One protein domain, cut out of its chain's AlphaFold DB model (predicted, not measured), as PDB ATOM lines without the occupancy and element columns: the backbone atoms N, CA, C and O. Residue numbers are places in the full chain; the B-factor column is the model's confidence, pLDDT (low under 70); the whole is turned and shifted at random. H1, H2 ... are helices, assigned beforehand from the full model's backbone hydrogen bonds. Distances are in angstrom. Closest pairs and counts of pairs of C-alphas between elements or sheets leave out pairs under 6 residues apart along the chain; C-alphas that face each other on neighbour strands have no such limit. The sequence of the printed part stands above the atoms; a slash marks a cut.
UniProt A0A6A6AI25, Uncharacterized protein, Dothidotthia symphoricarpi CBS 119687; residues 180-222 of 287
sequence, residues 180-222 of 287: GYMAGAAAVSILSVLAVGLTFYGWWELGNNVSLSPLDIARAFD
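Overview. This is residues 180 to 222 of the 287 residues of an uncharacterized protein of Dothidotthia symphoricarpi CBS 119687 (UniProt A0A6A6AI25). A long, straight helix, H1, leads through a stretch with no named element, residues 200 to 213, to a short helix, H2, turned out of H1's line at the far end, with no core between them. The 43 printed residues hold two named helices, H1 then H2, and no named strand; the class is all helix. The whole is extended, a rod, with a radius of gyration of the C-alphas of 17.3 A and spans of 53 by 20 by 14 A.

Arrangement. H1, residues 180 to 199, and H2, residues 214 to 220, are apart, with no C-alpha of the one within 8 A of the other. In both helices every O i to N i+4 pair is within hydrogen-bond range. Residues 180 to 222 stand free: no C-alphas 8 or more residues apart along the chain come within 10 A.

Along the chain. H1 begins at C-alpha 180 (22.237, -2.373, 53.659) and ends at C-alpha 199 (25.884, -8.114, 25.504), 29.0 A away. H2 ends at C-alpha 220 (22.498, -7.285, 4.634).

Size, cuts and confidence. The C-alphas of Gly 180 and Asp 222 are the two farthest apart, at 53.5 A. The printed part has no cut. The link from H1 to H2 is long, 14 residues. The mean pLDDT of the printed part is 76.8; residues 203 to 222 are under 70.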
ATOM      1  N   GLY A 180      22.172  -1.044  54.262       88.38
ATOM      2  CA  GLY A 180      22.237  -2.373  53.659       88.38
ATOM      3  C   GLY A 180      21.351  -2.470  52.421       88.38
ATOM      4  O   GLY A 180      21.812  -2.893  51.359       88.38
ATOM      5  N   TYR A 181      20.110  -1.985  52.511       89.50
ATOM      6  CA  TYR A 181      19.214  -1.923  51.351       89.50
ATOM      7  C   TYR A 181      19.701  -0.929  50.291       89.50
ATOM      8  O   TYR A 181      19.599  -1.214  49.096       89.50
ATOM      9  N   MET A 182      20.285   0.202  50.702       90.00
ATOM     10  CA  MET A 182      20.870   1.171  49.767       90.00
ATOM     11  C   MET A 182      22.054   0.568  48.994       90.00
ATOM     12  O   MET A 182      22.136   0.709  47.773       90.00
ATOM     13  N   ALA A 183      22.947  -0.142  49.688       91.81
ATOM     14  CA  ALA A 183      24.082  -0.825  49.075       91.81
ATOM     15  C   ALA A 183      23.632  -1.968  48.152       91.81
ATOM     16  O   ALA A 183      24.160  -2.108  47.050       91.81
ATOM     17  N   GLY A 184      22.618  -2.741  48.558       94.56
ATOM     18  CA  GLY A 184      22.024  -3.788  47.728       94.56
ATOM     19  C   GLY A 184      21.427  -3.233  46.432       94.56
ATOM     20  O   GLY A 184      21.729  -3.735  45.350       94.56
ATOM     21  N   ALA A 185      20.650  -2.150  46.519       91.06
ATOM     22  CA  ALA A 185      20.095  -1.478  45.345       91.06
ATOM     23  C   ALA A 185      21.199  -0.960  44.405       91.06
ATOM     24  O   ALA A 185      21.133  -1.188  43.196       91.06
ATOM     25  N   ALA A 186      22.249  -0.343  44.955       94.44
ATOM     26  CA  ALA A 186      23.392   0.129  44.175       94.44
ATOM     27  C   ALA A 186      24.131  -1.021  43.467       94.44
ATOM     28  O   ALA A 186      24.467  -0.907  42.288       94.44
ATOM     29  N   ALA A 187      24.336  -2.151  44.150       95.88
ATOM     30  CA  ALA A 187      24.972  -3.328  43.565       95.88
ATOM     31  C   ALA A 187      24.152  -3.904  42.398       95.88
ATOM     32  O   ALA A 187      24.713  -4.219  41.349       95.88
ATOM     33  N   VAL A 188      22.823  -3.980  42.543       96.56
ATOM     34  CA  VAL A 188      21.918  -4.427  41.469       96.56
ATOM     35  C   VAL A 188      21.968  -3.475  40.270       96.56
ATOM     36  O   VAL A 188      22.014  -3.937  39.129       96.56
ATOM     37  N   SER A 189      22.020  -2.157  40.497       94.56
ATOM     38  CA  SER A 189      22.185  -1.173  39.417       94.56
ATOM     39  C   SER A 189      23.521  -1.307  38.681       94.56
ATOM     40  O   SER A 189      23.567  -1.137  37.468       94.56
ATOM     41  N   ILE A 190      24.612  -1.637  39.373       95.94
ATOM     42  CA  ILE A 190      25.913  -1.867  38.722       95.94
ATOM     43  C   ILE A 190      25.883  -3.169  37.913       95.94
ATOM     44  O   ILE A 190      26.347  -3.203  36.772       95.94
ATOM     45  N   LEU A 191      25.296  -4.233  38.468       95.50
ATOM     46  CA  LEU A 191      25.150  -5.515  37.779       95.50
ATOM     47  C   LEU A 191      24.339  -5.399  36.486       95.50
ATOM     48  O   LEU A 191      24.696  -6.034  35.496       95.50
ATOM     49  N   SER A 192      23.283  -4.581  36.465       92.38
ATOM     50  CA  SER A 192      22.492  -4.377  35.247       92.38
ATOM     51  C   SER A 192      23.303  -3.684  34.148       92.38
ATOM     52  O   SER A 192      23.257  -4.113  32.996       92.38
ATOM     53  N   VAL A 193      24.112  -2.679  34.497       94.00
ATOM     54  CA  VAL A 193      25.022  -2.012  33.552       94.00
ATOM     55  C   VAL A 193      26.068  -2.990  33.014       94.00
ATOM     56  O   VAL A 193      26.320  -3.011  31.810       94.00
ATOM     57  N   LEU A 194      26.638  -3.841  33.873       93.50
ATOM     58  CA  LEU A 194      27.598  -4.865  33.452       93.50
ATOM     59  C   LEU A 194      26.966  -5.916  32.536       93.50
ATOM     60  O   LEU A 194      27.577  -6.290  31.539       93.50
ATOM     61  N   ALA A 195      25.743  -6.359  32.830       92.25
ATOM     62  CA  ALA A 195      25.018  -7.308  31.991       92.25
ATOM     63  C   ALA A 195      24.767  -6.740  30.585       92.25
ATOM     64  O   ALA A 195      25.029  -7.419  29.596       92.25
ATOM     65  N   VAL A 196      24.340  -5.475  30.487       91.12
ATOM     66  CA  VAL A 196      24.197  -4.780  29.198       91.12
ATOM     67  C   VAL A 196      25.553  -4.655  28.503       91.12
ATOM     68  O   VAL A 196      25.672  -5.007  27.333       91.12
ATOM     69  N   GLY A 197      26.602  -4.235  29.211       87.25
ATOM     70  CA  GLY A 197      27.950  -4.134  28.645       87.25
ATOM     71  C   GLY A 197      28.460  -5.460  28.073       87.25
ATOM     72  O   GLY A 197      29.032  -5.481  26.987       87.25
ATOM     73  N   LEU A 198      28.178  -6.577  28.752       87.81
ATOM     74  CA  LEU A 198      28.551  -7.914  28.295       87.81
ATOM     75  C   LEU A 198      27.835  -8.303  26.993       87.81
ATOM     76  O   LEU A 198      28.440  -8.944  26.142       87.81
ATOM     77  N   THR A 199      26.586  -7.874  26.784       83.12
ATOM     78  CA  THR A 199      25.884  -8.114  25.504       83.12
ATOM     79  C   THR A 199      26.510  -7.374  24.320       83.12
ATOM     80  O   THR A 199      26.383  -7.821  23.181       83.12
ATOM     81  N   PHE A 200      27.231  -6.279  24.579       78.81
ATOM     82  CA  PHE A 200      27.987  -5.533  23.569       78.81
ATOM     83  C   PHE A 200      29.447  -5.998  23.443       78.81
ATOM     84  O   PHE A 200      30.191  -5.498  22.595       78.81
ATOM     85  N   TYR A 201      29.877  -6.969  24.252       76.94
ATOM     86  CA  TYR A 201      31.214  -7.542  24.171       76.94
ATOM     87  C   TYR A 201      31.337  -8.389  22.893       76.94
ATOM     88  O   TYR A 201      30.591  -9.344  22.703       76.94
ATOM     89  N   GLY A 202      32.244  -8.008  21.986       71.69
ATOM     90  CA  GLY A 202      32.423  -8.648  20.670       71.69
ATOM     91  C   GLY A 202      31.827  -7.880  19.481       71.69
ATOM     92  O   GLY A 202      32.192  -8.150  18.341       71.69
ATOM     93  N   TRP A 203      31.007  -6.845  19.714       64.81
ATOM     94  CA  TRP A 203      30.565  -5.941  18.635       64.81
ATOM     95  C   TRP A 203      31.707  -5.081  18.065       64.81
ATOM     96  O   TRP A 203      31.594  -4.553  16.964       64.81
ATOM     97  N   TRP A 204      32.824  -4.979  18.789       66.06
ATOM     98  CA  TRP A 204      34.026  -4.237  18.395       66.06
ATOM     99  C   TRP A 204      34.917  -4.971  17.382       66.06
ATOM    100  O   TRP A 204      35.775  -4.348  16.767       66.06
ATOM    101  N   GLU A 205      34.715  -6.274  17.181       65.00
ATOM    102  CA  GLU A 205      35.461  -7.073  16.196       65.00
ATOM    103  C   GLU A 205      34.823  -7.016  14.796       65.00
ATOM    104  O   GLU A 205      35.390  -7.487  13.808       65.00
ATOM    105  N   LEU A 206      33.646  -6.388  14.690       61.31
ATOM    106  CA  LEU A 206      32.975  -6.102  13.431       61.31
ATOM    107  C   LEU A 206      33.681  -4.916  12.748       61.31
ATOM    108  O   LEU A 206      33.290  -3.762  12.884       61.31
ATOM    109  N   GLY A 207      34.755  -5.206  12.011       56.22
ATOM    110  CA  GLY A 207      35.609  -4.237  11.304       56.22
ATOM    111  C   GLY A 207      34.959  -3.462  10.146       56.22
ATOM    112  O   GLY A 207      35.669  -3.037   9.241       56.22
ATOM    113  N   ASN A 208      33.638  -3.266  10.151       59.53
ATOM    114  CA  ASN A 208      32.919  -2.433   9.192       59.53
ATOM    115  C   ASN A 208      32.051  -1.408   9.931       59.53
ATOM    116  O   ASN A 208      31.341  -1.751  10.873       59.53
ATOM    117  N   ASN A 209      32.063  -0.157   9.460       54.59
ATOM    118  CA  ASN A 209      31.160   0.904   9.913       54.59
ATOM    119  C   ASN A 209      29.715   0.543   9.534       54.59
ATOM    120  O   ASN A 209      29.231   0.959   8.483       54.59
ATOM    121  N   VAL A 210      29.028  -0.257  10.351       56.75
ATOM    122  CA  VAL A 210      27.610  -0.552  10.137       56.75
ATOM    123  C   VAL A 210      26.830   0.694  10.535       56.75
ATOM    124  O   VAL A 210      26.564   0.942  11.711       56.75
ATOM    125  N   SER A 211      26.508   1.530   9.551       56.06
ATOM    126  CA  SER A 211      25.539   2.591   9.771       56.06
ATOM    127  C   SER A 211      24.193   1.917  10.055       56.06
ATOM    128  O   SER A 211      23.764   1.040   9.308       56.06
ATOM    129  N   LEU A 212      23.487   2.318  11.117       57.56
ATOM    130  CA  LEU A 212      22.093   1.909  11.363       57.56
ATOM    131  C   LEU A 212      21.129   2.548  10.340       57.56
ATOM    132  O   LEU A 212      19.959   2.792  10.639       57.56
ATOM    133  N   SER A 213      21.610   2.870   9.136       61.00
ATOM    134  CA  SER A 213      20.735   3.285   8.058       61.00
ATOM    135  C   SER A 213      19.865   2.078   7.672       61.00
ATOM    136  O   SER A 213      20.380   0.971   7.485       61.00
ATOM    137  N   PRO A 214      18.538   2.252   7.530       60.44
ATOM    138  CA  PRO A 214      17.641   1.175   7.103       60.44
ATOM    139  C   PRO A 214      18.069   0.525   5.776       60.44
ATOM    140  O   PRO A 214      17.708  -0.615   5.496       60.44
ATOM    141  N   LEU A 215      18.855   1.252   4.973       64.69
ATOM    142  CA  LEU A 215      19.356   0.833   3.672       64.69
ATOM    143  C   LEU A 215      20.492  -0.202   3.770       64.69
ATOM    144  O   LEU A 215      20.470  -1.182   3.028       64.69
ATOM    145  N   ASP A 216      21.435  -0.043   4.707       66.12
ATOM    146  CA  ASP A 216      22.507  -1.028   4.934       66.12
ATOM    147  C   ASP A 216      21.960  -2.326   5.546       66.12
ATOM    148  O   ASP A 216      22.380  -3.422   5.172       66.12
ATOM    149  N   ILE A 217      20.955  -2.215   6.423       67.75
ATOM    150  CA  ILE A 217      20.241  -3.371   6.984       67.75
ATOM    151  C   ILE A 217      19.498  -4.121   5.865       67.75
ATOM    152  O   ILE A 217      19.642  -5.336   5.741       67.75
ATOM    153  N   ALA A 218      18.770  -3.416   4.989       65.81
ATOM    154  CA  ALA A 218      18.069  -4.024   3.852       65.81
ATOM    155  C   ALA A 218      19.018  -4.730   2.863       65.81
ATOM    156  O   ALA A 218      18.654  -5.754   2.281       65.81
ATOM    157  N   ARG A 219      20.245  -4.216   2.706       60.94
ATOM    158  CA  ARG A 219      21.299  -4.845   1.901       60.94
ATOM    159  C   ARG A 219      21.865  -6.106   2.562       60.94
ATOM    160  O   ARG A 219      22.108  -7.085   1.865       60.94
ATOM    161  N   ALA A 220      22.036  -6.113   3.885       66.12
ATOM    162  CA  ALA A 220      22.498  -7.285   4.634       66.12
ATOM    163  C   ALA A 220      21.468  -8.432   4.662       66.12
ATOM    164  O   ALA A 220      21.851  -9.597   4.717       66.12
ATOM    165  N   PHE A 221      20.172  -8.116   4.562       69.06
ATOM    166  CA  PHE A 221      19.083  -9.098   4.433       69.06
ATOM    167  C   PHE A 221      18.851  -9.598   2.996       69.06
ATOM    168  O   PHE A 221      17.862 -10.283   2.739       69.06
ATOM    169  N   ASP A 222      19.758  -9.278   2.068       57.16
ATOM    170  CA  ASP A 222      19.772  -9.808   0.702       57.16
ATOM    171  C   ASP A 222      18.448  -9.563  -0.057       57.16
ATOM    172  O   ASP A 222      17.974 -10.393  -0.843       57.16
TER     173      ASP A 222